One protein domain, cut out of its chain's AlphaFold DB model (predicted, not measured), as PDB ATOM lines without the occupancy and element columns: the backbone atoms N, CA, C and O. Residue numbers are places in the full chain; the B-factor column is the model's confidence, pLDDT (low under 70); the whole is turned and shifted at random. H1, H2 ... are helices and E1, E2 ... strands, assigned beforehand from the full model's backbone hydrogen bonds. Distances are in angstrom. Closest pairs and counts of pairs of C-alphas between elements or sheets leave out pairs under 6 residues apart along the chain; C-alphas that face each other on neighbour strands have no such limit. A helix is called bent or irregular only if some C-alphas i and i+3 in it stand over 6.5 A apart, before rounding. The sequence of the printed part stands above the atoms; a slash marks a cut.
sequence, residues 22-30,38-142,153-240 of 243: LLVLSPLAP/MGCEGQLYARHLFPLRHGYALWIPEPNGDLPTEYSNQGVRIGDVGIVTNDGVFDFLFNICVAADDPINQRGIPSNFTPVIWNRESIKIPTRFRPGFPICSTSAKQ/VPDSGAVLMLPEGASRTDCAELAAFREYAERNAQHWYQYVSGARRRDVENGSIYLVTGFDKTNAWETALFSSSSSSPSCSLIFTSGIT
ATOM      1  N   LEU A  22      92.708 101.444  54.313       44.28
ATOM      2  CA  LEU A  22      94.179 101.579  54.505       44.28
ATOM      3  C   LEU A  22      94.558 103.066  54.368       44.28
ATOM      4  O   LEU A  22      94.322 103.663  53.321       44.28
ATOM      5  N   LEU A  23      95.085 103.718  55.402       39.75
ATOM      6  CA  LEU A  23      94.995 105.182  55.497       39.75
ATOM      7  C   LEU A  23      96.252 105.914  55.021       39.75
ATOM      8  O   LEU A  23      97.343 105.684  55.534       39.75
ATOM      9  N   VAL A  24      96.115 106.899  54.129       44.09
ATOM     10  CA  VAL A  24      97.186 107.873  53.849       44.09
ATOM     11  C   VAL A  24      97.208 108.907  54.978       44.09
ATOM     12  O   VAL A  24      96.649 110.006  54.885       44.09
ATOM     13  N   LEU A  25      97.844 108.501  56.077       45.53
ATOM     14  CA  LEU A  25      98.118 109.330  57.243       45.53
ATOM     15  C   LEU A  25      99.458 110.047  57.074       45.53
ATOM     16  O   LEU A  25     100.462 109.430  56.718       45.53
ATOM     17  N   SER A  26      99.485 111.341  57.387       47.72
ATOM     18  CA  SER A  26     100.727 112.087  57.616       47.72
ATOM     19  C   SER A  26     100.795 112.492  59.093       47.72
ATOM     20  O   SER A  26      99.846 113.123  59.564       47.72
ATOM     21  N   PRO A  27     101.862 112.140  59.837       51.62
ATOM     22  CA  PRO A  27     102.050 112.622  61.202       51.62
ATOM     23  C   PRO A  27     102.388 114.117  61.190       51.62
ATOM     24  O   PRO A  27     103.113 114.598  60.317       51.62
ATOM     25  N   LEU A  28     101.902 114.858  62.186       52.59
ATOM     26  CA  LEU A  28     102.110 116.311  62.299       52.59
ATOM     27  C   LEU A  28     103.409 116.683  63.026       52.59
ATOM     28  O   LEU A  28     103.430 117.544  63.902       52.59
ATOM     29  N   ALA A  29     104.497 116.002  62.671       46.62
ATOM     30  CA  ALA A  29     105.852 116.267  63.141       46.62
ATOM     31  C   ALA A  29     106.870 115.572  62.214       46.62
ATOM     32  O   ALA A  29     106.528 114.576  61.570       46.62
ATOM     33  N   PRO A  30     108.137 116.028  62.157       36.22
ATOM     34  CA  PRO A  30     109.203 115.273  61.505       36.22
ATOM     35  C   PRO A  30     109.471 113.970  62.276       36.22
ATOM     36  O   PRO A  30     110.204 113.950  63.264       36.22
ATOM     37  N   MET A  38     109.443  96.092  71.948       49.25
ATOM     38  CA  MET A  38     108.569  95.204  71.171       49.25
ATOM     39  C   MET A  38     107.233  95.926  70.986       49.25
ATOM     40  O   MET A  38     106.507  96.123  71.958       49.25
ATOM     41  N   GLY A  39     106.988  96.415  69.769       65.00
ATOM     42  CA  GLY A  39     105.768  97.139  69.436       65.00
ATOM     43  C   GLY A  39     104.560  96.222  69.556       65.00
ATOM     44  O   GLY A  39     104.680  95.005  69.406       65.00
ATOM     45  N   CYS A  40     103.396  96.808  69.807       83.56
ATOM     46  CA  CYS A  40     102.141  96.082  69.667       83.56
ATOM     47  C   CYS A  40     101.940  95.610  68.215       83.56
ATOM     48  O   CYS A  40     102.558  96.132  67.280       83.56
ATOM     49  N   GLU A  41     101.048  94.639  68.025       86.12
ATOM     50  CA  GLU A  41     100.739  94.046  66.717       86.12
ATOM     51  C   GLU A  41     100.442  95.124  65.665       86.12
ATOM     52  O   GLU A  41     101.086  95.150  64.617       86.12
ATOM     53  N   GLY A  42      99.593  96.104  65.994       86.19
ATOM     54  CA  GLY A  42      99.286  97.241  65.123       86.19
ATOM     55  C   GLY A  42     100.507  98.016  64.631       86.19
ATOM     56  O   GLY A  42     100.641  98.274  63.433       86.19
ATOM     57  N   GLN A  43     101.445  98.329  65.526       87.00
ATOM     58  CA  GLN A  43     102.678  99.036  65.170       87.00
ATOM     59  C   GLN A  43     103.613  98.169  64.321       87.00
ATOM     60  O   GLN A  43     104.202  98.667  63.360       87.00
ATOM     61  N   LEU A  44     103.757  96.878  64.644       87.62
ATOM     62  CA  LEU A  44     104.584  95.949  63.868       87.62
ATOM     63  C   LEU A  44     104.021  95.768  62.453       87.62
ATOM     64  O   LEU A  44     104.761  95.881  61.473       87.62
ATOM     65  N   TYR A  45     102.713  95.558  62.347       87.38
ATOM     66  CA  TYR A  45     101.987  95.377  61.097       87.38
ATOM     67  C   TYR A  45     102.103  96.606  60.191       87.38
ATOM     68  O   TYR A  45     102.585  96.500  59.056       87.38
ATOM     69  N   ALA A  46     101.792  97.790  60.730       86.62
ATOM     70  CA  ALA A  46     101.983  99.054  60.032       86.62
ATOM     71  C   ALA A  46     103.439  99.223  59.573       86.62
ATOM     72  O   ALA A  46     103.680  99.508  58.401       86.62
ATOM     73  N   ARG A  47     104.422  98.967  60.449       86.69
ATOM     74  CA  ARG A  47     105.860  99.078  60.138       86.69
ATOM     75  C   ARG A  47     106.306  98.152  59.003       86.69
ATOM     76  O   ARG A  47     107.146  98.557  58.204       86.69
ATOM     77  N   HIS A  48     105.772  96.934  58.912       87.00
ATOM     78  CA  HIS A  48     106.132  95.987  57.850       87.00
ATOM     79  C   HIS A  48     105.505  96.329  56.487       87.00
ATOM     80  O   HIS A  48     106.129  96.052  55.458       87.00
ATOM     81  N   LEU A  49     104.322  96.956  56.459       86.50
ATOM     82  CA  LEU A  49     103.651  97.368  55.216       86.50
ATOM     83  C   LEU A  49     103.971  98.811  54.783       86.50
ATOM     84  O   LEU A  49     103.909  99.113  53.592       86.50
ATOM     85  N   PHE A  50     104.391  99.692  55.696       84.50
ATOM     86  CA  PHE A  50     104.736 101.091  55.405       84.50
ATOM     87  C   PHE A  50     105.756 101.278  54.254       84.50
ATOM     88  O   PHE A  50     105.538 102.159  53.415       84.50
ATOM     89  N   PRO A  51     106.811 100.440  54.096       85.88
ATOM     90  CA  PRO A  51     107.735 100.524  52.959       85.88
ATOM     91  C   PRO A  51     107.081 100.359  51.578       85.88
ATOM     92  O   PRO A  51     107.658 100.799  50.584       85.88
ATOM     93  N   LEU A  52     105.878  99.774  51.499       82.50
ATOM     94  CA  LEU A  52     105.105  99.653  50.257       82.50
ATOM     95  C   LEU A  52     104.499 100.991  49.800       82.50
ATOM     96  O   LEU A  52     104.049 101.099  48.660       82.50
ATOM     97  N   ARG A  53     104.509 102.025  50.659       82.06
ATOM     98  CA  ARG A  53     103.998 103.382  50.380       82.06
ATOM     99  C   ARG A  53     102.522 103.401  49.977       82.06
ATOM    100  O   ARG A  53     102.124 104.110  49.058       82.06
ATOM    101  N   HIS A  54     101.705 102.580  50.629       83.31
ATOM    102  CA  HIS A  54     100.250 102.592  50.432       83.31
ATOM    103  C   HIS A  54      99.540 103.428  51.505       83.31
ATOM    104  O   HIS A  54      98.463 103.955  51.250       83.31
ATOM    105  N   GLY A  55     100.193 103.647  52.645       84.06
ATOM    106  CA  GLY A  55      99.685 104.411  53.774       84.06
ATOM    107  C   GLY A  55     100.165 103.787  55.082       84.06
ATOM    108  O   GLY A  55     101.062 102.941  55.088       84.06
ATOM    109  N   TYR A  56      99.534 104.190  56.175       86.00
ATOM    110  CA  TYR A  56      99.531 103.480  57.439       86.00
ATOM    111  C   TYR A  56      98.500 102.345  57.364       86.00
ATOM    112  O   TYR A  56      97.312 102.582  57.126       86.00
ATOM    113  N   ALA A  57      98.953 101.106  57.543       87.69
ATOM    114  CA  ALA A  57      98.082  99.939  57.556       87.69
ATOM    115  C   ALA A  57      97.510  99.723  58.965       87.69
ATOM    116  O   ALA A  57      98.276  99.581  59.916       87.69
ATOM    117  N   LEU A  58      96.182  99.709  59.099       89.12
ATOM    118  CA  LEU A  58      95.505  99.379  60.357       89.12
ATOM    119  C   LEU A  58      95.468  97.861  60.546       89.12
ATOM    120  O   LEU A  58      95.229  97.130  59.587       89.12
ATOM    121  N   TRP A  59      95.691  97.400  61.776       88.69
ATOM    122  CA  TRP A  59      95.582  95.980  62.136       88.69
ATOM    123  C   TRP A  59      94.127  95.560  62.307       88.69
ATOM    124  O   TRP A  59      93.750  94.474  61.880       88.69
ATOM    125  N   ILE A  60      93.318  96.472  62.850       86.75
ATOM    126  CA  ILE A  60      91.868  96.361  62.969       86.75
ATOM    127  C   ILE A  60      91.280  97.601  62.265       86.75
ATOM    128  O   ILE A  60      91.206  98.677  62.865       86.75
ATOM    129  N   PRO A  61      90.939  97.515  60.963       84.56
ATOM    130  CA  PRO A  61      90.434  98.643  60.172       84.56
ATOM    131  C   PRO A  61      88.957  98.987  60.441       84.56
ATOM    132  O   PRO A  61      88.425  99.926  59.845       84.56
ATOM    133  N   GLU A  62      88.287  98.220  61.298       82.94
ATOM    134  CA  GLU A  62      86.867  98.364  61.616       82.94
ATOM    135  C   GLU A  62      86.606  99.606  62.490       82.94
ATOM    136  O   GLU A  62      87.389  99.911  63.395       82.94
ATOM    137  N   PRO A  63      85.523 100.366  62.232       75.19
ATOM    138  CA  PRO A  63      85.175 101.520  63.048       75.19
ATOM    139  C   PRO A  63      84.691 101.084  64.437       75.19
ATOM    140  O   PRO A  63      84.011 100.072  64.586       75.19
ATOM    141  N   ASN A  64      84.978 101.894  65.459       76.19
ATOM    142  CA  ASN A  64      84.410 101.697  66.792       76.19
ATOM    143  C   ASN A  64      82.867 101.789  66.745       76.19
ATOM    144  O   ASN A  64      82.328 102.740  66.179       76.19
ATOM    145  N   GLY A  65      82.172 100.836  67.374       75.75
ATOM    146  CA  GLY A  65      80.708 100.770  67.425       75.75
ATOM    147  C   GLY A  65      80.026 101.967  68.104       75.75
ATOM    148  O   GLY A  65      78.893 102.282  67.760       75.75
ATOM    149  N   ASP A  66      80.726 102.691  68.987       83.50
ATOM    150  CA  ASP A  66      80.211 103.897  69.669       83.50
ATOM    151  C   ASP A  66      80.250 105.181  68.803       83.50
ATOM    152  O   ASP A  66      80.178 106.305  69.318       83.50
ATOM    153  N   LEU A  67      80.466 105.057  67.490       84.75
ATOM    154  CA  LEU A  67      80.532 106.192  66.567       84.75
ATOM    155  C   LEU A  67      79.143 106.551  66.002       84.75
ATOM    156  O   LEU A  67      78.276 105.681  65.911       84.75
ATOM    157  N   PRO A  68      78.909 107.827  65.614       84.50
ATOM    158  CA  PRO A  68      77.639 108.256  65.023       84.50
ATOM    159  C   PRO A  68      77.259 107.378  63.828       84.50
ATOM    160  O   PRO A  68      78.140 106.988  63.062       84.50
ATOM    161  N   THR A  69      75.975 107.104  63.609       84.38
ATOM    162  CA  THR A  69      75.513 106.252  62.495       84.38
ATOM    163  C   THR A  69      75.984 106.785  61.133       84.38
ATOM    164  O   THR A  69      76.427 106.029  60.268       84.38
ATOM    165  N   GLU A  70      75.994 108.109  60.967       85.12
ATOM    166  CA  GLU A  70      76.522 108.845  59.811       85.12
ATOM    167  C   GLU A  70      78.030 108.629  59.611       85.12
ATOM    168  O   GLU A  70      78.544 108.693  58.483       85.12
ATOM    169  N   TYR A  71      78.753 108.375  60.705       86.88
ATOM    170  CA  TYR A  71      80.149 107.973  60.663       86.88
ATOM    171  C   TYR A  71      80.280 106.493  60.300       86.88
ATOM    172  O   TYR A  71      80.877 106.170  59.270       86.88
ATOM    173  N   SER A  72      79.681 105.611  61.101       83.19
ATOM    174  CA  SER A  72      79.789 104.150  61.010       83.19
ATOM    175  C   SER A  72      79.405 103.607  59.630       83.19
ATOM    176  O   SER A  72      80.139 102.788  59.084       83.19
ATOM    177  N   ASN A  73      78.361 104.155  58.998       81.31
ATOM    178  CA  ASN A  73      77.901 103.744  57.662       81.31
ATOM    179  C   ASN A  73      78.904 104.000  56.522       81.31
ATOM    180  O   ASN A  73      78.756 103.429  55.445       81.31
ATOM    181  N   GLN A  74      79.894 104.880  56.711       83.06
ATOM    182  CA  GLN A  74      80.955 105.091  55.714       83.06
ATOM    183  C   GLN A  74      82.350 104.774  56.260       83.06
ATOM    184  O   GLN A  74      83.293 104.710  55.475       83.06
ATOM    185  N   GLY A  75      82.519 104.634  57.576       86.69
ATOM    186  CA  GLY A  75      83.820 104.567  58.235       86.69
ATOM    187  C   GLY A  75      84.707 105.787  57.948       86.69
ATOM    188  O   GLY A  75      84.226 106.892  57.665       86.69
ATOM    189  N   VAL A  76      86.022 105.548  57.997       89.19
ATOM    190  CA  VAL A  76      87.067 106.580  57.891       89.19
ATOM    191  C   VAL A  76      87.041 107.303  56.540       89.19
ATOM    192  O   VAL A  76      86.912 106.677  55.484       89.19
ATOM    193  N   ARG A  77      87.179 108.626  56.551       91.50
ATOM    194  CA  ARG A  77      87.038 109.519  55.395       91.50
ATOM    195  C   ARG A  77      88.087 110.637  55.390       91.50
ATOM    196  O   ARG A  77      88.778 110.885  56.371       91.50
ATOM    197  N   ILE A  78      88.211 111.320  54.250       94.88
ATOM    198  CA  ILE A  78      89.105 112.476  54.107       94.88
ATOM    199  C   ILE A  78      88.704 113.550  55.125       94.88
ATOM    200  O   ILE A  78      87.521 113.860  55.282       94.88
ATOM    201  N   GLY A  79      89.705 114.106  55.801       95.75
ATOM    202  CA  GLY A  79      89.534 115.115  56.839       95.75
ATOM    203  C   GLY A  79      89.427 114.558  58.255       95.75
ATOM    204  O   GLY A  79      89.438 115.348  59.194       95.75
ATOM    205  N   ASP A  80      89.349 113.240  58.446       95.56
ATOM    206  CA  ASP A  80      89.323 112.673  59.793       95.56
ATOM    207  C   ASP A  80      90.649 112.920  60.513       95.56
ATOM    208  O   ASP A  80      91.729 112.618  60.000       95.56
ATOM    209  N   VAL A  81      90.549 113.446  61.727       94.81
ATOM    210  CA  VAL A  81      91.642 113.559  62.687       94.81
ATOM    211  C   VAL A  81      91.432 112.495  63.752       94.81
ATOM    212  O   VAL A  81      90.341 112.350  64.313       94.81
ATOM    213  N   GLY A  82      92.488 111.741  64.028       92.88
ATOM    214  CA  GLY A  82      92.439 110.609  64.942       92.88
ATOM    215  C   GLY A  82      93.816 110.187  65.427       92.88
ATOM    216  O   GLY A  82      94.842 110.763  65.050       92.88
ATOM    217  N   ILE A  83      93.818 109.155  66.261       90.44
ATOM    218  CA  ILE A  83      95.022 108.455  66.713       90.44
ATOM    219  C   ILE A  83      94.897 106.969  66.383       90.44
ATOM    220  O   ILE A  83      93.790 106.445  66.279       90.44
ATOM    221  N   VAL A  84      96.026 106.286  66.215       87.50
ATOM    222  CA  VAL A  84      96.039 104.821  66.110       87.50
ATOM    223  C   VAL A  84      96.309 104.255  67.501       87.50
ATOM    224  O   VAL A  84      97.297 104.633  68.132       87.50
ATOM    225  N   THR A  85      95.423 103.393  67.998       86.50
ATOM    226  CA  THR A  85      95.562 102.763  69.319       86.50
ATOM    227  C   THR A  85      96.648 101.685  69.312       86.50
ATOM    228  O   THR A  85      97.104 101.240  68.256       86.50
ATOM    229  N   ASN A  86      97.043 101.203  70.495       83.94
ATOM    230  CA  ASN A  86      97.957 100.060  70.589       83.94
ATOM    231  C   ASN A  86      97.351  98.777  69.986       83.94
ATOM    232  O   ASN A  86      98.083  97.956  69.443       83.94
ATOM    233  N   ASP A  87      96.027  98.643  69.975       84.19
ATOM    234  CA  ASP A  87      95.320  97.539  69.307       84.19
ATOM    235  C   ASP A  87      95.280  97.709  67.771       84.19
ATOM    236  O   ASP A  87      94.788  96.848  67.049       84.19
ATOM    237  N   GLY A  88      95.813  98.820  67.244       82.69
ATOM    238  CA  GLY A  88      95.891  99.105  65.812       82.69
ATOM    239  C   GLY A  88      94.567  99.537  65.173       82.69
ATOM    240  O   GLY A  88      94.438  99.434  63.951       82.69
ATOM    241  N   VAL A  89      93.627 100.027  65.989       86.50
ATOM    242  CA  VAL A  89      92.357 100.661  65.586       86.50
ATOM    243  C   VAL A  89      92.579 102.160  65.362       86.50
ATOM    244  O   VAL A  89      93.380 102.782  66.060       86.50
ATOM    245  N   PHE A  90      91.844 102.775  64.433       89.81
ATOM    246  CA  PHE A  90      91.794 104.236  64.296       89.81
ATOM    247  C   PHE A  90      90.711 104.843  65.210       89.81
ATOM    248  O   PHE A  90      89.514 104.756  64.924       89.81
ATOM    249  N   ASP A  91      91.121 105.486  66.308       90.81
ATOM    250  CA  ASP A  91      90.232 106.252  67.190       90.81
ATOM    251  C   ASP A  91      89.933 107.619  66.563       90.81
ATOM    252  O   ASP A  91      90.721 108.565  66.661       90.81
ATOM    253  N   PHE A  92      88.780 107.704  65.900       93.19
ATOM    254  CA  PHE A  92      88.250 108.937  65.330       93.19
ATOM    255  C   PHE A  92      87.898 109.967  66.416       93.19
ATOM    256  O   PHE A  92      87.201 109.664  67.396       93.19
ATOM    257  N   LEU A  93      88.332 111.213  66.201       93.75
ATOM    258  CA  LEU A  93      88.116 112.325  67.124       93.75
ATOM    259  C   LEU A  93      87.163 113.379  66.549       93.75
ATOM    260  O   LEU A  93      86.192 113.717  67.221       93.75
ATOM    261  N   PHE A  94      87.457 113.899  65.354       95.94
ATOM    262  CA  PHE A  94      86.658 114.894  64.621       95.94
ATOM    263  C   PHE A  94      87.083 114.933  63.142       95.94
ATOM    264  O   PHE A  94      88.158 114.446  62.793       95.94
ATOM    265  N   ASN A  95      86.270 115.525  62.268       96.94
ATOM    266  CA  ASN A  95      86.554 115.707  60.845       96.94
ATOM    267  C   ASN A  95      86.689 117.202  60.491       96.94
ATOM    268  O   ASN A  95      85.829 118.016  60.831       96.94
ATOM    269  N   ILE A  96      87.760 117.569  59.778       97.50
ATOM    270  CA  ILE A  96      88.073 118.968  59.432       97.50
ATOM    271  C   ILE A  96      87.291 119.511  58.231       97.50
ATOM    272  O   ILE A  96      87.276 120.717  58.019       97.50
ATOM    273  N   CYS A  97      86.651 118.655  57.433       97.00
ATOM    274  CA  CYS A  97      85.959 119.010  56.187       97.00
ATOM    275  C   CYS A  97      84.456 119.294  56.362       97.00
ATOM    276  O   CYS A  97      83.776 119.625  55.378       97.00
ATOM    277  N   VAL A  98      83.943 119.140  57.583       96.19
ATOM    278  CA  VAL A  98      82.541 119.349  57.966       96.19
ATOM    279  C   VAL A  98      82.425 120.402  59.068       96.19
ATOM    280  O   VAL A  98      83.427 120.809  59.658       96.19
ATOM    281  N   ALA A  99      81.211 120.899  59.297       96.38
ATOM    282  CA  ALA A  99      80.958 121.998  60.222       96.38
ATOM    283  C   ALA A  99      81.154 121.598  61.699       96.38
ATOM    284  O   ALA A  99      81.305 120.424  62.038       96.38
ATOM    285  N   ALA A 100      81.184 122.591  62.589       95.75
ATOM    286  CA  ALA A 100      81.328 122.371  64.032       95.75
ATOM    287  C   ALA A 100      80.103 121.671  64.655       95.75
ATOM    288  O   ALA A 100      80.233 120.938  65.631       95.75
ATOM    289  N   ASP A 101      78.936 121.913  64.066       94.75
ATOM    290  CA  ASP A 101      77.602 121.422  64.413       94.75
ATOM    291  C   ASP A 101      77.156 120.211  63.568       94.75
ATOM    292  O   ASP A 101      76.038 119.722  63.724       94.75
ATOM    293  N   ASP A 102      78.024 119.699  62.690       95.06
ATOM    294  CA  ASP A 102      77.763 118.485  61.913       95.06
ATOM    295  C   ASP A 102      77.687 117.247  62.838       95.06
ATOM    296  O   ASP A 102      78.543 117.106  63.721       95.06
ATOM    297  N   PRO A 103      76.735 116.307  62.642       93.31
ATOM    298  CA  PRO A 103      76.628 115.077  63.438       93.31
ATOM    299  C   PRO A 103      77.924 114.256  63.544       93.31
ATOM    300  O   PRO A 103      78.162 113.602  64.559       93.31
ATOM    301  N   ILE A 104      78.809 114.322  62.543       93.50
ATOM    302  CA  ILE A 104      80.133 113.676  62.574       93.50
ATOM    303  C   ILE A 104      81.019 114.263  63.690       93.50
ATOM    304  O   ILE A 104      81.776 113.532  64.330       93.50
ATOM    305  N   ASN A 105      80.895 115.564  63.965       95.31
ATOM    306  CA  ASN A 105      81.680 116.307  64.956       95.31
ATOM    307  C   ASN A 105      81.015 116.396  66.343       95.31
ATOM    308  O   ASN A 105      81.595 116.968  67.268       95.31
ATOM    309  N   GLN A 106      79.853 115.761  66.550       91.38
ATOM    310  CA  GLN A 106      79.084 115.850  67.804       91.38
ATOM    311  C   GLN A 106      79.824 115.353  69.065       91.38
ATOM    312  O   GLN A 106      79.438 115.682  70.184       91.38
ATOM    313  N   ARG A 107      80.903 114.568  68.909       89.50
ATOM    314  CA  ARG A 107      81.755 114.089  70.022       89.50
ATOM    315  C   ARG A 107      82.751 115.149  70.530       89.50
ATOM    316  O   ARG A 107      83.502 114.866  71.469       89.50
ATOM    317  N   GLY A 108      82.739 116.343  69.935       92.38
ATOM    318  CA  GLY A 108      83.556 117.497  70.299       92.38
ATOM    319  C   GLY A 108      84.636 117.830  69.267       92.38
ATOM    320  O   GLY A 108      85.031 117.008  68.444       92.38
ATOM    321  N   ILE A 109      85.154 119.052  69.374       96.56
ATOM    322  CA  ILE A 109      86.155 119.661  68.488       96.56
ATOM    323  C   ILE A 109      87.120 120.543  69.306       96.56
ATOM    324  O   ILE A 109      86.767 120.966  70.412       96.56
ATOM    325  N   PRO A 110      88.321 120.867  68.786       95.88
ATOM    326  CA  PRO A 110      89.166 121.923  69.347       95.88
ATOM    327  C   PRO A 110      88.415 123.263  69.440       95.88
ATOM    328  O   PRO A 110      87.644 123.611  68.550       95.88
ATOM    329  N   SER A 111      88.662 124.061  70.481       92.81
ATOM    330  CA  SER A 111      87.923 125.317  70.721       92.81
ATOM    331  C   SER A 111      88.148 126.407  69.664       92.81
ATOM    332  O   SER A 111      87.332 127.315  69.534       92.81
ATOM    333  N   ASN A 112      89.241 126.322  68.904       93.12
ATOM    334  CA  ASN A 112      89.591 127.220  67.802       93.12
ATOM    335  C   ASN A 112      89.187 126.666  66.416       93.12
ATOM    336  O   ASN A 112      89.645 127.176  65.391       93.12
ATOM    337  N   PHE A 113      88.412 125.579  66.376       97.31
ATOM    338  CA  PHE A 113      88.089 124.863  65.148       97.31
ATOM    339  C   PHE A 113      87.295 125.722  64.156       97.31
ATOM    340  O   PHE A 113      86.272 126.323  64.476       97.31
ATOM    341  N   THR A 114      87.759 125.712  62.912       96.69
ATOM    342  CA  THR A 114      87.077 126.256  61.733       96.69
ATOM    343  C   THR A 114      87.262 125.247  60.601       96.69
ATOM    344  O   THR A 114      88.389 124.782  60.442       96.69
ATOM    345  N   PRO A 115      86.235 124.854  59.827       97.56
ATOM    346  CA  PRO A 115      86.405 123.829  58.795       97.56
ATOM    347  C   PRO A 115      87.471 124.210  57.757       97.56
ATOM    348  O   PRO A 115      87.615 125.384  57.403       97.56
ATOM    349  N   VAL A 116      88.215 123.226  57.246       96.19
ATOM    350  CA  VAL A 116      89.179 123.454  56.164       96.19
ATOM    351  C   VAL A 116      88.438 123.872  54.897       96.19
ATOM    352  O   VAL A 116      87.487 123.220  54.460       96.19
ATOM    353  N   ILE A 117      88.885 124.973  54.298       94.12
ATOM    354  CA  ILE A 117      88.425 125.404  52.980       94.12
ATOM    355  C   ILE A 117      89.203 124.588  51.952       94.12
ATOM    356  O   ILE A 117      90.430 124.662  51.908       94.12
ATOM    357  N   TRP A 118      88.480 123.796  51.166       93.81
ATOM    358  CA  TRP A 118      89.015 122.973  50.087       93.81
ATOM    359  C   TRP A 118      87.944 122.751  49.017       93.81
ATOM    360  O   TRP A 118      86.742 122.826  49.303       93.81
ATOM    361  N   ASN A 119      88.362 122.451  47.792       91.75
ATOM    362  CA  ASN A 119      87.480 122.279  46.633       91.75
ATOM    363  C   ASN A 119      86.648 120.973  46.642       91.75
ATOM    364  O   ASN A 119      85.801 120.779  45.772       91.75
ATOM    365  N   ARG A 120      86.858 120.092  47.635       91.50
ATOM    366  CA  ARG A 120      86.242 118.754  47.776       91.50
ATOM    367  C   ARG A 120      86.595 117.758  46.657       91.50
ATOM    368  O   ARG A 120      85.984 116.689  46.568       91.50
ATOM    369  N   GLU A 121      87.595 118.056  45.829       92.50
ATOM    370  CA  GLU A 121      88.081 117.140  44.802       92.50
ATOM    371  C   GLU A 121      88.857 115.973  45.415       92.50
ATOM    372  O   GLU A 121      89.697 116.118  46.309       92.50
ATOM    373  N   SER A 122      88.581 114.777  44.902       91.12
ATOM    374  CA  SER A 122      89.232 113.551  45.345       91.12
ATOM    375  C   SER A 122      89.533 112.617  44.178       91.12
ATOM    376  O   SER A 122      88.715 112.413  43.277       91.12
ATOM    377  N   ILE A 123      90.727 112.034  44.209       90.38
ATOM    378  CA  ILE A 123      91.238 111.082  43.227       90.38
ATOM    379  C   ILE A 123      90.790 109.691  43.665       90.38
ATOM    380  O   ILE A 123      91.263 109.168  44.670       90.38
ATOM    381  N   LYS A 124      89.858 109.097  42.921       89.88
ATOM    382  CA  LYS A 124      89.226 107.808  43.241       89.88
ATOM    383  C   LYS A 124      89.749 106.704  42.317       89.88
ATOM    384  O   LYS A 124      89.779 106.935  41.112       89.88
ATOM    385  N   ILE A 125      90.126 105.537  42.851       89.94
ATOM    386  CA  ILE A 125      90.639 104.373  42.092       89.94
ATOM    387  C   ILE A 125      89.947 103.093  42.615       89.94
ATOM    388  O   ILE A 125      90.347 102.594  43.659       89.94
ATOM    389  N   PRO A 126      88.928 102.518  41.953       86.44
ATOM    390  CA  PRO A 126      87.998 101.551  42.552       86.44
ATOM    391  C   PRO A 126      88.604 100.159  42.700       86.44
ATOM    392  O   PRO A 126      88.153  99.371  43.519       86.44
ATOM    393  N   THR A 127      89.633  99.878  41.909       87.94
ATOM    394  CA  THR A 127      90.332  98.594  41.815       87.94
ATOM    395  C   THR A 127      91.810  98.764  42.169       87.94
ATOM    396  O   THR A 127      92.695  98.159  41.559       87.94
ATOM    397  N   ARG A 128      92.099  99.628  43.154       89.50
ATOM    398  CA  ARG A 128      93.460  99.914  43.624       89.50
ATOM    399  C   ARG A 128      94.191  98.644  44.052       89.50
ATOM    400  O   ARG A 128      95.379  98.509  43.746       89.50
ATOM    401  N   PHE A 129      93.495  97.733  44.726       88.44
ATOM    402  CA  PHE A 129      93.962  96.375  44.982       88.44
ATOM    403  C   PHE A 129      93.024  95.370  44.323       88.44
ATOM    404  O   PHE A 129      91.805  95.541  44.329       88.44
ATOM    405  N   ARG A 130      93.609  94.329  43.724       90.44
ATOM    406  CA  ARG A 130      92.856  93.274  43.044       90.44
ATOM    407  C   ARG A 130      92.302  92.278  44.073       90.44
ATOM    408  O   ARG A 130      93.063  91.906  44.968       90.44
ATOM    409  N   PRO A 131      91.049  91.814  43.918       91.56
ATOM    410  CA  PRO A 131      90.505  90.686  44.673       91.56
ATOM    411  C   PRO A 131      91.468  89.499  44.707       91.56
ATOM    412  O   PRO A 131      92.035  89.135  43.676       91.56
ATOM    413  N   GLY A 132      91.694  88.934  45.893       86.00
ATOM    414  CA  GLY A 132      92.526  87.741  46.073       86.00
ATOM    415  C   GLY A 132      94.039  87.916  45.855       86.00
ATOM    416  O   GLY A 132      94.760  86.923  45.923       86.00
ATOM    417  N   PHE A 133      94.566  89.134  45.651       86.56
ATOM    418  CA  PHE A 133      96.020  89.371  45.565       86.56
ATOM    419  C   PHE A 133      96.612  89.872  46.899       86.56
ATOM    420  O   PHE A 133      96.269  90.976  47.329       86.56
ATOM    421  N   PRO A 134      97.515  89.114  47.555       86.94
ATOM    422  CA  PRO A 134      98.046  89.484  48.864       86.94
ATOM    423  C   PRO A 134      99.053  90.640  48.780       86.94
ATOM    424  O   PRO A 134      99.927  90.701  47.908       86.94
ATOM    425  N   ILE A 135      98.961  91.555  49.741       87.12
ATOM    426  CA  ILE A 135      99.873  92.684  49.910       87.12
ATOM    427  C   ILE A 135     100.874  92.304  51.002       87.12
ATOM    428  O   ILE A 135     100.636  92.465  52.196       87.12
ATOM    429  N   CYS A 136     102.004  91.764  50.563       85.62
ATOM    430  CA  CYS A 136     103.073  91.277  51.429       85.62
ATOM    431  C   CYS A 136     104.143  92.354  51.680       85.62
ATOM    432  O   CYS A 136     104.523  93.079  50.751       85.62
ATOM    433  N   SER A 137     104.690  92.411  52.898       82.25
ATOM    434  CA  SER A 137     105.907  93.178  53.206       82.25
ATOM    435  C   SER A 137     107.074  92.761  52.302       82.25
ATOM    436  O   SER A 137     107.104  91.645  51.781       82.25
ATOM    437  N   THR A 138     108.079  93.625  52.122       68.50
ATOM    438  CA  THR A 138     109.242  93.312  51.263       68.50
ATOM    439  C   THR A 138     109.937  92.010  51.680       68.50
ATOM    440  O   THR A 138     110.317  91.224  50.819       68.50
ATOM    441  N   SER A 139     110.015  91.742  52.990       59.25
ATOM    442  CA  SER A 139     110.509  90.477  53.546       59.25
ATOM    443  C   SER A 139     109.702  89.256  53.085       59.25
ATOM    444  O   SER A 139     110.272  88.224  52.750       59.25
ATOM    445  N   ALA A 140     108.377  89.379  53.011       56.03
ATOM    446  CA  ALA A 140     107.473  88.304  52.618       56.03
ATOM    447  C   ALA A 140     107.400  88.083  51.092       56.03
ATOM    448  O   ALA A 140     107.063  86.989  50.650       56.03
ATOM    449  N   LYS A 141     107.761  89.082  50.271       53.06
ATOM    450  CA  LYS A 141     107.807  88.957  48.797       53.06
ATOM    451  C   LYS A 141     109.020  88.194  48.254       53.06
ATOM    452  O   LYS A 141     109.036  87.854  47.076       53.06
ATOM    453  N   GLN A 142     110.034  87.905  49.069       50.53
ATOM    454  CA  GLN A 142     111.317  87.337  48.621       50.53
ATOM    455  C   GLN A 142     111.262  85.826  48.263       50.53
ATOM    456  O   GLN A 142     112.274  85.139  48.353       50.53
ATOM    457  N   VAL A 153     114.598  82.481  56.229       52.66
ATOM    458  CA  VAL A 153     113.293  82.942  56.700       52.66
ATOM    459  C   VAL A 153     113.520  84.366  57.198       52.66
ATOM    460  O   VAL A 153     114.442  84.571  57.985       52.66
ATOM    461  N   PRO A 154     112.760  85.367  56.731       60.28
ATOM    462  CA  PRO A 154     112.859  86.695  57.311       60.28
ATOM    463  C   PRO A 154     112.375  86.640  58.759       60.28
ATOM    464  O   PRO A 154     111.276  86.146  59.001       60.28
ATOM    465  N   ASP A 155     113.139  87.214  59.691       74.19
ATOM    466  CA  ASP A 155     112.810  87.187  61.126       74.19
ATOM    467  C   ASP A 155     111.405  87.739  61.438       74.19
ATOM    468  O   ASP A 155     110.821  87.414  62.470       74.19
ATOM    469  N   SER A 156     110.850  88.588  60.560       83.38
ATOM    470  CA  SER A 156     109.453  89.038  60.624       83.38
ATOM    471  C   SER A 156     108.899  89.601  59.308       83.38
ATOM    472  O   SER A 156     109.625  90.057  58.411       83.38
ATOM    473  N   GLY A 157     107.571  89.616  59.202       88.06
ATOM    474  CA  GLY A 157     106.848  90.245  58.103       88.06
ATOM    475  C   GLY A 157     105.349  90.366  58.357       88.06
ATOM    476  O   GLY A 157     104.828  89.923  59.380       88.06
ATOM    477  N   ALA A 158     104.666  90.989  57.399       89.00
ATOM    478  CA  ALA A 158     103.224  91.187  57.422       89.00
ATOM    479  C   ALA A 158     102.609  90.864  56.059       89.00
ATOM    480  O   ALA A 158     103.227  91.100  55.013       89.00
ATOM    481  N   VAL A 159     101.377  90.363  56.085       89.38
ATOM    482  CA  VAL A 159     100.543  90.129  54.905       89.38
ATOM    483  C   VAL A 159      99.177  90.755  55.151       89.38
ATOM    484  O   VAL A 159      98.602  90.594  56.224       89.38
ATOM    485  N   LEU A 160      98.665  91.458  54.146       89.50
ATOM    486  CA  LEU A 160      97.275  91.886  54.066       89.50
ATOM    487  C   LEU A 160      96.599  91.135  52.921       89.50
ATOM    488  O   LEU A 160      97.003  91.274  51.763       89.50
ATOM    489  N   MET A 161      95.568  90.368  53.245       89.62
ATOM    490  CA  MET A 161      94.661  89.766  52.284       89.62
ATOM    491  C   MET A 161      93.422  90.646  52.121       89.62
ATOM    492  O   MET A 161      92.829  91.102  53.095       89.62
ATOM    493  N   LEU A 162      93.026  90.870  50.871       90.06
ATOM    494  CA  LEU A 162      91.813  91.590  50.498       90.06
ATOM    495  C   LEU A 162      91.015  90.686  49.549       90.06
ATOM    496  O   LEU A 162      91.199  90.791  48.330       90.06
ATOM    497  N   PRO A 163      90.185  89.757  50.066       89.31
ATOM    498  CA  PRO A 163      89.401  88.845  49.234       89.31
ATOM    499  C   PRO A 163      88.608  89.584  48.151       89.31
ATOM    500  O   PRO A 163      88.730  89.243  46.981       89.31
ATOM    501  N   GLU A 164      87.955  90.694  48.514       90.25
ATOM    502  CA  GLU A 164      87.155  91.547  47.614       90.25
ATOM    503  C   GLU A 164      87.950  92.698  46.954       90.25
ATOM    504  O   GLU A 164      87.382  93.586  46.317       90.25
ATOM    505  N   GLY A 165      89.281  92.718  47.090       90.75
ATOM    506  CA  GLY A 165      90.134  93.797  46.573       90.75
ATOM    507  C   GLY A 165      89.914  95.103  47.336       90.75
ATOM    508  O   GLY A 165      89.437  95.076  48.462       90.75
ATOM    509  N   ALA A 166      90.273  96.259  46.778       89.44
ATOM    510  CA  ALA A 166      89.916  97.545  47.390       89.44
ATOM    511  C   ALA A 166      89.914  98.701  46.392       89.44
ATOM    512  O   ALA A 166      90.735  98.745  45.471       89.44
ATOM    513  N   SER A 167      89.068  99.688  46.676       90.69
ATOM    514  CA  SER A 167      89.150 101.028  46.110       90.69
ATOM    515  C   SER A 167      90.226 101.884  46.788       90.69
ATOM    516  O   SER A 167      90.869 101.454  47.738       90.69
ATOM    517  N   ARG A 168      90.426 103.108  46.300       92.69
ATOM    518  CA  ARG A 168      91.185 104.199  46.915       92.69
ATOM    519  C   ARG A 168      90.442 105.505  46.715       92.69
ATOM    520  O   ARG A 168      89.745 105.677  45.715       92.69
ATOM    521  N   THR A 169      90.591 106.438  47.639       92.06
ATOM    522  CA  THR A 169      90.227 107.842  47.464       92.06
ATOM    523  C   THR A 169      91.248 108.711  48.185       92.06
ATOM    524  O   THR A 169      91.340 108.653  49.406       92.06
ATOM    525  N   ASP A 170      91.982 109.527  47.436       90.19
ATOM    526  CA  ASP A 170      92.948 110.498  47.959       90.19
ATOM    527  C   ASP A 170      92.419 111.930  47.765       90.19
ATOM    528  O   ASP A 170      91.711 112.216  46.800       90.19
ATOM    529  N   CYS A 171      92.755 112.850  48.667       91.62
ATOM    530  CA  CYS A 171      92.480 114.280  48.518       91.62
ATOM    531  C   CYS A 171      93.366 114.883  47.416       91.62
ATOM    532  O   CYS A 171      94.580 114.672  47.414       91.62
ATOM    533  N   ALA A 172      92.779 115.660  46.500       90.75
ATOM    534  CA  ALA A 172      93.546 116.365  45.472       90.75
ATOM    535  C   ALA A 172      94.342 117.550  46.061       90.75
ATOM    536  O   ALA A 172      95.525 117.722  45.767       90.75
ATOM    537  N   GLU A 173      93.725 118.332  46.954       90.06
ATOM    538  CA  GLU A 173      94.315 119.525  47.581       90.06
ATOM    539  C   GLU A 173      95.155 119.201  48.834       90.06
ATOM    540  O   GLU A 173      94.987 119.787  49.906       90.06
ATOM    541  N   LEU A 174      96.116 118.279  48.706       86.25
ATOM    542  CA  LEU A 174      96.983 117.860  49.819       86.25
ATOM    543  C   LEU A 174      97.729 119.035  50.493       86.25
ATOM    544  O   LEU A 174      98.015 118.977  51.690       86.25
ATOM    545  N   ALA A 175      98.027 120.104  49.744       86.44
ATOM    546  CA  ALA A 175      98.645 121.320  50.273       86.44
ATOM    547  C   ALA A 175      97.743 122.037  51.295       86.44
ATOM    548  O   ALA A 175      98.190 122.293  52.411       86.44
ATOM    549  N   ALA A 176      96.463 122.257  50.972       89.31
ATOM    550  CA  ALA A 176      95.511 122.915  51.869       89.31
ATOM    551  C   ALA A 176      95.331 122.135  53.184       89.31
ATOM    552  O   ALA A 176      95.306 122.723  54.265       89.31
ATOM    553  N   PHE A 177      95.290 120.800  53.102       91.62
ATOM    554  CA  PHE A 177      95.203 119.916  54.269       91.62
ATOM    555  C   PHE A 177      96.461 119.992  55.134       91.62
ATOM    556  O   PHE A 177      96.356 120.073  56.357       91.62
ATOM    557  N   ARG A 178      97.646 120.007  54.512       86.56
ATOM    558  CA  ARG A 178      98.923 120.154  55.220       86.56
ATOM    559  C   ARG A 178      99.021 121.501  55.926       86.56
ATOM    560  O   ARG A 178      99.239 121.521  57.130       86.56
ATOM    561  N   GLU A 179      98.799 122.600  55.212       88.12
ATOM    562  CA  GLU A 179      98.844 123.952  55.779       88.12
ATOM    563  C   GLU A 179      97.823 124.130  56.906       88.12
ATOM    564  O   GLU A 179      98.094 124.805  57.899       88.12
ATOM    565  N   TYR A 180      96.630 123.549  56.761       91.25
ATOM    566  CA  TYR A 180      95.610 123.561  57.804       91.25
ATOM    567  C   TYR A 180      96.048 122.766  59.038       91.25
ATOM    568  O   TYR A 180      95.880 123.244  60.161       91.25
ATOM    569  N   ALA A 181      96.647 121.590  58.849       89.81
ATOM    570  CA  ALA A 181      97.131 120.771  59.949       89.81
ATOM    571  C   ALA A 181      98.341 121.403  60.656       89.81
ATOM    572  O   ALA A 181      98.344 121.477  61.878       89.81
ATOM    573  N   GLU A 182      99.316 121.946  59.921       87.00
ATOM    574  CA  GLU A 182     100.481 122.653  60.479       87.00
ATOM    575  C   GLU A 182     100.061 123.844  61.356       87.00
ATOM    576  O   GLU A 182     100.568 124.004  62.467       87.00
ATOM    577  N   ARG A 183      99.066 124.631  60.917       89.69
ATOM    578  CA  ARG A 183      98.507 125.751  61.700       89.69
ATOM    579  C   ARG A 183      97.758 125.318  62.963       89.69
ATOM    580  O   ARG A 183      97.635 126.115  63.892       89.69
ATOM    581  N   ASN A 184      97.234 124.094  63.007       90.06
ATOM    582  CA  ASN A 184      96.361 123.635  64.089       90.06
ATOM    583  C   ASN A 184      96.947 122.512  64.964       90.06
ATOM    584  O   ASN A 184      96.381 122.235  66.020       90.06
ATOM    585  N   ALA A 185      98.083 121.910  64.597       86.69
ATOM    586  CA  ALA A 185      98.662 120.735  65.256       86.69
ATOM    587  C   ALA A 185      98.817 120.897  66.779       86.69
ATOM    588  O   ALA A 185      98.470 119.993  67.540       86.69
ATOM    589  N   GLN A 186      99.270 122.069  67.238       87.75
ATOM    590  CA  GLN A 186      99.401 122.375  68.667       87.75
ATOM    591  C   GLN A 186      98.042 122.378  69.388       87.75
ATOM    592  O   GLN A 186      97.916 121.798  70.467       87.75
ATOM    593  N   HIS A 187      97.019 122.987  68.784       90.94
ATOM    594  CA  HIS A 187      95.664 123.012  69.333       90.94
ATOM    595  C   HIS A 187      95.030 121.618  69.337       90.94
ATOM    596  O   HIS A 187      94.331 121.265  70.285       90.94
ATOM    597  N   TRP A 188      95.310 120.791  68.322       93.19
ATOM    598  CA  TRP A 188      94.874 119.393  68.301       93.19
ATOM    599  C   TRP A 188      95.541 118.607  69.427       93.19
ATOM    600  O   TRP A 188      94.843 117.947  70.186       93.19
ATOM    601  N   TYR A 189      96.856 118.738  69.622       89.12
ATOM    602  CA  TYR A 189      97.551 118.085  70.735       89.12
ATOM    603  C   TYR A 189      96.967 118.476  72.102       89.12
ATOM    604  O   TYR A 189      96.692 117.607  72.932       89.12
ATOM    605  N   GLN A 190      96.698 119.768  72.321       90.94
ATOM    606  CA  GLN A 190      96.052 120.275  73.541       90.94
ATOM    607  C   GLN A 190      94.617 119.751  73.718       90.94
ATOM    608  O   GLN A 190      94.231 119.369  74.821       90.94
ATOM    609  N   TYR A 191      93.829 119.696  72.642       93.81
ATOM    610  CA  TYR A 191      92.475 119.140  72.653       93.81
ATOM    611  C   TYR A 191      92.475 117.639  72.977       93.81
ATOM    612  O   TYR A 191      91.686 117.183  73.806       93.81
ATOM    613  N   VAL A 192      93.382 116.874  72.368       91.81
ATOM    614  CA  VAL A 192      93.427 115.412  72.491       91.81
ATOM    615  C   VAL A 192      93.935 114.968  73.867       91.81
ATOM    616  O   VAL A 192      93.279 114.162  74.528       91.81
ATOM    617  N   SER A 193      95.036 115.554  74.345       89.38
ATOM    618  CA  SER A 193      95.573 115.275  75.687       89.38
ATOM    619  C   SER A 193      94.727 115.890  76.813       89.38
ATOM    620  O   SER A 193      94.500 115.263  77.849       89.38
ATOM    621  N   GLY A 194      94.215 117.108  76.612       90.31
ATOM    622  CA  GLY A 194      93.463 117.863  77.613       90.31
ATOM    623  C   GLY A 194      91.981 117.503  77.668       90.31
ATOM    624  O   GLY A 194      91.524 116.897  78.636       90.31
ATOM    625  N   ALA A 195      91.214 117.896  76.648       90.25
ATOM    626  CA  ALA A 195      89.754 117.759  76.643       90.25
ATOM    627  C   ALA A 195      89.293 116.311  76.414       90.25
ATOM    628  O   ALA A 195      88.371 115.845  77.080       90.25
ATOM    629  N   ARG A 196      89.959 115.577  75.512       90.69
ATOM    630  CA  ARG A 196      89.649 114.166  75.211       90.69
ATOM    631  C   ARG A 196      90.361 113.167  76.125       90.69
ATOM    632  O   ARG A 196      90.049 111.981  76.046       90.69
ATOM    633  N   ARG A 197      91.277 113.629  76.992       90.44
ATOM    634  CA  ARG A 197      92.012 112.815  77.981       90.44
ATOM    635  C   ARG A 197      92.688 111.570  77.383       90.44
ATOM    636  O   ARG A 197      92.815 110.552  78.061       90.44
ATOM    637  N   ARG A 198      93.099 111.626  76.112       87.12
ATOM    638  CA  ARG A 198      93.852 110.544  75.468       87.12
ATOM    639  C   ARG A 198      95.333 110.710  75.785       87.12
ATOM    640  O   ARG A 198      95.862 111.810  75.655       87.12
ATOM    641  N   ASP A 199      95.987 109.620  76.162       83.56
ATOM    642  CA  ASP A 199      97.445 109.584  76.234       83.56
ATOM    643  C   ASP A 199      97.996 109.529  74.804       83.56
ATOM    644  O   ASP A 199      97.635 108.632  74.037       83.56
ATOM    645  N   VAL A 200      98.762 110.548  74.408       79.81
ATOM    646  CA  VAL A 200      99.216 110.740  73.024       79.81
ATOM    647  C   VAL A 200     100.636 111.281  72.976       79.81
ATOM    648  O   VAL A 200     100.949 112.340  73.516       79.81
ATOM    649  N   GLU A 201     101.498 110.569  72.260       76.31
ATOM    650  CA  GLU A 201     102.865 111.007  72.000       76.31
ATOM    651  C   GLU A 201     102.893 112.098  70.921       76.31
ATOM    652  O   GLU A 201     102.021 112.172  70.045       76.31
ATOM    653  N   ASN A 202     103.918 112.951  70.932       70.12
ATOM    654  CA  ASN A 202     104.073 113.949  69.878       70.12
ATOM    655  C   ASN A 202     104.297 113.264  68.514       70.12
ATOM    656  O   ASN A 202     105.124 112.363  68.391       70.12
ATOM    657  N   GLY A 203     103.554 113.683  67.487       72.00
ATOM    658  CA  GLY A 203     103.537 113.032  66.171       72.00
ATOM    659  C   GLY A 203     102.611 111.810  66.042       72.00
ATOM    660  O   GLY A 203     102.506 111.280  64.940       72.00
ATOM    661  N   SER A 204     101.905 111.390  67.103       81.44
ATOM    662  CA  SER A 204     100.916 110.287  67.052       81.44
ATOM    663  C   SER A 204      99.507 110.706  66.594       81.44
ATOM    664  O   SER A 204      98.637 109.856  66.408       81.44
ATOM    665  N   ILE A 205      99.278 112.010  66.396       87.12
ATOM    666  CA  ILE A 205      98.040 112.546  65.817       87.12
ATOM    667  C   ILE A 205      98.156 112.528  64.299       87.12
ATOM    668  O   ILE A 205      99.104 113.074  63.723       87.12
ATOM    669  N   TYR A 206      97.149 111.941  63.660       89.88
ATOM    670  CA  TYR A 206      97.103 111.741  62.225       89.88
ATOM    671  C   TYR A 206      95.920 112.474  61.593       89.88
ATOM    672  O   TYR A 206      94.812 112.466  62.128       89.88
ATOM    673  N   LEU A 207      96.163 113.049  60.413       93.88
ATOM    674  CA  LEU A 207      95.128 113.540  59.504       93.88
ATOM    675  C   LEU A 207      94.976 112.569  58.328       93.88
ATOM    676  O   LEU A 207      95.952 112.271  57.632       93.88
ATOM    677  N   VAL A 208      93.748 112.117  58.082       94.81
ATOM    678  CA  VAL A 208      93.392 111.303  56.919       94.81
ATOM    679  C   VAL A 208      93.297 112.199  55.690       94.81
ATOM    680  O   VAL A 208      92.357 112.979  55.524       94.81
ATOM    681  N   THR A 209      94.274 112.056  54.800       93.56
ATOM    682  CA  THR A 209      94.286 112.734  53.491       93.56
ATOM    683  C   THR A 209      93.908 111.801  52.344       93.56
ATOM    684  O   THR A 209      93.640 112.267  51.243       93.56
ATOM    685  N   GLY A 210      93.817 110.498  52.605       92.25
ATOM    686  CA  GLY A 210      93.356 109.491  51.659       92.25
ATOM    687  C   GLY A 210      93.146 108.138  52.330       92.25
ATOM    688  O   GLY A 210      93.561 107.931  53.473       92.25
ATOM    689  N   PHE A 211      92.484 107.225  51.631       91.25
ATOM    690  CA  PHE A 211      92.135 105.894  52.121       91.25
ATOM    691  C   PHE A 211      92.092 104.870  50.973       91.25
ATOM    692  O   PHE A 211      91.544 105.177  49.921       91.25
ATOM    693  N   ASP A 212      92.608 103.654  51.161       90.75
ATOM    694  CA  ASP A 212      92.182 102.456  50.412       90.75
ATOM    695  C   ASP A 212      90.968 101.847  51.080       90.75
ATOM    696  O   ASP A 212      90.844 101.992  52.287       90.75
ATOM    697  N   LYS A 213      90.066 101.206  50.339       88.06
ATOM    698  CA  LYS A 213      88.730 100.926  50.843       88.06
ATOM    699  C   LYS A 213      88.149  99.575  50.279       88.06
ATOM    700  O   LYS A 213      87.739  99.542  49.129       88.06
ATOM    701  N   THR A 214      88.185  98.455  51.050       88.56
ATOM    702  CA  THR A 214      87.652  97.061  50.771       88.56
ATOM    703  C   THR A 214      86.233  96.737  51.341       88.56
ATOM    704  O   THR A 214      85.511  97.662  51.666       88.56
ATOM    705  N   ASN A 215      85.811  95.466  51.472       85.06
ATOM    706  CA  ASN A 215      84.630  94.985  52.235       85.06
ATOM    707  C   ASN A 215      84.943  93.783  53.161       85.06
ATOM    708  O   ASN A 215      84.217  93.526  54.123       85.06
ATOM    709  N   ALA A 216      86.012  93.042  52.862       86.31
ATOM    710  CA  ALA A 216      86.489  91.895  53.624       86.31
ATOM    711  C   ALA A 216      88.015  91.949  53.673       86.31
ATOM    712  O   ALA A 216      88.657  92.324  52.686       86.31
ATOM    713  N   TRP A 217      88.593  91.598  54.813       88.44
ATOM    714  CA  TRP A 217      90.021  91.747  55.055       88.44
ATOM    715  C   TRP A 217      90.532  90.635  55.972       88.44
ATOM    716  O   TRP A 217      89.829  90.181  56.875       88.44
ATOM    717  N   GLU A 218      91.777  90.222  55.756       88.81
ATOM    718  CA  GLU A 218      92.513  89.351  56.674       88.81
ATOM    719  C   GLU A 218      93.921  89.922  56.816       88.81
ATOM    720  O   GLU A 218      94.580  90.242  55.823       88.81
ATOM    721  N   THR A 219      94.400  90.080  58.039       87.44
ATOM    722  CA  THR A 219      95.765  90.513  58.328       87.44
ATOM    723  C   THR A 219      96.530  89.366  58.967       87.44
ATOM    724  O   THR A 219      95.992  88.583  59.750       87.44
ATOM    725  N   ALA A 220      97.808  89.253  58.618       87.25
ATOM    726  CA  ALA A 220      98.717  88.303  59.232       87.25
ATOM    727  C   ALA A 220     100.025  88.988  59.621       87.25
ATOM    728  O   ALA A 220     100.620  89.734  58.834       87.25
ATOM    729  N   LEU A 221     100.496  88.675  60.821       87.06
ATOM    730  CA  LEU A 221     101.847  88.940  61.290       87.06
ATOM    731  C   LEU A 221     102.580  87.620  61.456       87.06
ATOM    732  O   LEU A 221     102.036  86.671  62.024       87.06
ATOM    733  N   PHE A 222     103.835  87.581  61.018       84.06
ATOM    734  CA  PHE A 222     104.725  86.470  61.323       84.06
ATOM    735  C   PHE A 222     106.041  86.951  61.917       84.06
ATOM    736  O   PHE A 222     106.576  87.993  61.526       84.06
ATOM    737  N   SER A 223     106.587  86.142  62.819       80.00
ATOM    738  CA  SER A 223     107.990  86.223  63.214       80.00
ATOM    739  C   SER A 223     108.588  84.841  63.437       80.00
ATOM    740  O   SER A 223     107.899  83.898  63.831       80.00
ATOM    741  N   SER A 224     109.886  84.726  63.183       69.44
ATOM    742  CA  SER A 224     110.692  83.531  63.426       69.44
ATOM    743  C   SER A 224     111.989  83.944  64.101       69.44
ATOM    744  O   SER A 224     112.607  84.919  63.684       69.44
ATOM    745  N   SER A 225     112.431  83.193  65.110       64.88
ATOM    746  CA  SER A 225     113.749  83.420  65.699       64.88
ATOM    747  C   SER A 225     114.798  82.555  65.010       64.88
ATOM    748  O   SER A 225     114.622  81.346  64.891       64.88
ATOM    749  N   SER A 226     115.951  83.122  64.667       58.94
ATOM    750  CA  SER A 226     117.123  82.329  64.267       58.94
ATOM    751  C   SER A 226     117.625  81.389  65.380       58.94
ATOM    752  O   SER A 226     118.325  80.419  65.095       58.94
ATOM    753  N   SER A 227     117.233  81.625  66.640       59.00
ATOM    754  CA  SER A 227     117.568  80.775  67.793       59.00
ATOM    755  C   SER A 227     116.540  79.681  68.119       59.00
ATOM    756  O   SER A 227     116.741  78.931  69.075       59.00
ATOM    757  N   SER A 228     115.415  79.580  67.401       54.12
ATOM    758  CA  SER A 228     114.375  78.571  67.677       54.12
ATOM    759  C   SER A 228     113.524  78.290  66.433       54.12
ATOM    760  O   SER A 228     112.985  79.234  65.865       54.12
ATOM    761  N   PRO A 229     113.297  77.019  66.039       57.53
ATOM    762  CA  PRO A 229     112.561  76.666  64.816       57.53
ATOM    763  C   PRO A 229     111.047  76.963  64.873       57.53
ATOM    764  O   PRO A 229     110.304  76.587  63.970       57.53
ATOM    765  N   SER A 230     110.570  77.617  65.931       58.44
ATOM    766  CA  SER A 230     109.194  78.077  66.082       58.44
ATOM    767  C   SER A 230     108.952  79.368  65.296       58.44
ATOM    768  O   SER A 230     109.613  80.381  65.533       58.44
ATOM    769  N   CYS A 231     107.944  79.351  64.428       62.81
ATOM    770  CA  CYS A 231     107.352  80.555  63.856       62.81
ATOM    771  C   CYS A 231     106.060  80.885  64.614       62.81
ATOM    772  O   CYS A 231     105.226  80.005  64.826       62.81
ATOM    773  N   SER A 232     105.900  82.141  65.025       71.19
ATOM    774  CA  SER A 232     104.626  82.665  65.513       71.19
ATOM    775  C   SER A 232     103.856  83.277  64.349       71.19
ATOM    776  O   SER A 232     104.414  84.081  63.598       71.19
ATOM    777  N   LEU A 233     102.578  82.926  64.239       76.25
ATOM    778  CA  LEU A 233     101.630  83.497  63.289       76.25
ATOM    779  C   LEU A 233     100.457  84.072  64.079       76.25
ATOM    780  O   LEU A 233      99.870  83.368  64.900       76.25
ATOM    781  N   ILE A 234     100.138  85.337  63.833       79.44
ATOM    782  CA  ILE A 234      98.993  86.027  64.430       79.44
ATOM    783  C   ILE A 234      98.110  86.481  63.277       79.44
ATOM    784  O   ILE A 234      98.615  87.062  62.315       79.44
ATOM    785  N   PHE A 235      96.814  86.201  63.374       82.88
ATOM    786  CA  PHE A 235      95.824  86.532  62.358       82.88
ATOM    787  C   PHE A 235      94.677  87.311  62.989       82.88
ATOM    788  O   PHE A 235      94.240  86.978  64.091       82.88
ATOM    789  N   THR A 236      94.149  88.287  62.263       76.25
ATOM    790  CA  THR A 236      92.817  88.837  62.524       76.25
ATOM    791  C   THR A 236      92.113  89.099  61.194       76.25
ATOM    792  O   THR A 236      92.758  89.224  60.151       76.25
ATOM    793  N   SER A 237      90.787  89.045  61.185       80.44
ATOM    794  CA  SER A 237      89.983  89.121  59.968       80.44
ATOM    795  C   SER A 237      88.601  89.680  60.258       80.44
ATOM    796  O   SER A 237      88.067  89.515  61.355       80.44
ATOM    797  N   GLY A 238      88.014  90.313  59.246       76.81
ATOM    798  CA  GLY A 238      86.704  90.935  59.353       76.81
ATOM    799  C   GLY A 238      85.962  90.959  58.024       76.81
ATOM    800  O   GLY A 238      86.554  91.070  56.944       76.81
ATOM    801  N   ILE A 239      84.639  90.838  58.108       73.12
ATOM    802  CA  ILE A 239      83.715  90.853  56.972       73.12
ATOM    803  C   ILE A 239      82.570  91.794  57.326       73.12
ATOM    804  O   ILE A 239      81.862  91.574  58.306       73.12
ATOM    805  N   THR A 240      82.348  92.815  56.498       61.44
ATOM    806  CA  THR A 240      81.153  93.657  56.620       61.44
ATOM    807  C   THR A 240      80.040  93.072  55.753       61.44
ATOM    808  O   THR A 240      80.070  93.196  54.529       61.44
TER     809      THR A 240
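What this domain is: This is residues 22 to 30, 38 to 142 and 153 to 240 of the 243 residues of an uncharacterized protein of Moniliophthora perniciosa (strain FA553 / isolate CP02) (UniProt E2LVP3). A strongly twisted, branched sheet of six strands, E1, E2, E3, E4, E6 and E7, has the bent helix H3 over it, one arm running along E7 and the other only grazing the sheet. Next to it along the longest axis is a second sheet, in the order E5, E8, E9, whose long hairpin E8 and E9 reaches one end of the domain, while H1 crosses one face. The printed part has 202 residues, with elements in the order E1, H1, H2, E2, E3, E4, E5, E6, H3, E7, E8, E9; both sheets are antiparallel and the class is mixed, helices and strands. It is compact, with a radius of gyration of the C-alphas of 17.5 A, yet elongated, spanning 55 by 35 by 31 A.

How they stand to each other: E7, residues 205 to 213, bends by 72 degrees at residue 209. On one side of it is E1, residues 22 to 27, at 157 degrees, with N 24 and O 210 2.8 A apart. On its other side are E2, residues 80 to 84, with N 206 and O 82 at 2.9 A, and E6, residues 166 to 171, with N 169 and O 211 at 2.8 A. E3, residues 90 to 95, forms a hairpin with E2, N 91 and O 83 being 2.8 A apart. E4, residues 122 to 129, is the edge strand beside E6, with N 168 and O 125 at 2.7 A; it bends by 68 degrees at residue 126. H3, residues 174 to 195, was assigned as one helix by its hydrogen bonds but is bent, C-alphas 183 and 186 being 7.8 A apart; its arms H3a, residues 174 to 183, and H3b, residues 186 to 195, stand at a steep tilt of 64 degrees. H3a is on the sheet at a height of 9.6 A, over E7 and, only just, E1, on which 3 of its C-alphas fall; it runs along E7 at 16 degrees on the local plane, and its C-alpha closest to E7 is that of Leu 174, 6.9 A from Thr 209. H3b only grazes the sheet, with residues 188 to 192. In the other sheet, E8, residues 216 to 225, is the inner strand. It pairs with E5, residues 156 to 161, N 159 and O 220 being 2.9 A apart, and forms a hairpin with E9, residues 228 to 239, with N 219 and O 236 at 2.8 A. H1, residues 41 to 52, makes two layers with this sheet, a helix on one face; at a height of 7.5 A it runs across E5 at 83 degrees on the local plane, and the closest C-alphas are those of His 48 and Ala 158, 5.6 A apart. H2, residues 69 to 72, is on neither sheet. Every O i to N i+4 pair is within hydrogen-bond range in H3a and H3b, against 6 of 8 in H1; H2 is too short for such a pair.

Where its parts are: E1 begins at C-alpha 22, (94.179, 101.579, 54.505), and E9 ends at C-alpha 239, (83.715, 90.853, 56.972). E9 is 34.7 A long, E8 31.0 A, E7 21.1 A and H1 17.9 A. H1 is irregular, but only just: C-alphas 48 and 51 are 6.9 A apart.

The domain as a whole: The two C-alphas farthest apart, those of Asp 101 and Ser 227, are 57.1 A apart. Residues 31 to 37 and 143 to 152 are not printed; the gaps are 22.3 A from C-alpha 30 to C-alpha 38 and 9.4 A from C-alpha 142 to C-alpha 153. The links from H1 to H2 and from E3 to E4 are long. The mean pLDDT of the printed part is 83.6; 27 residues are under 70, among them residues 22 to 30 and 224 to 231.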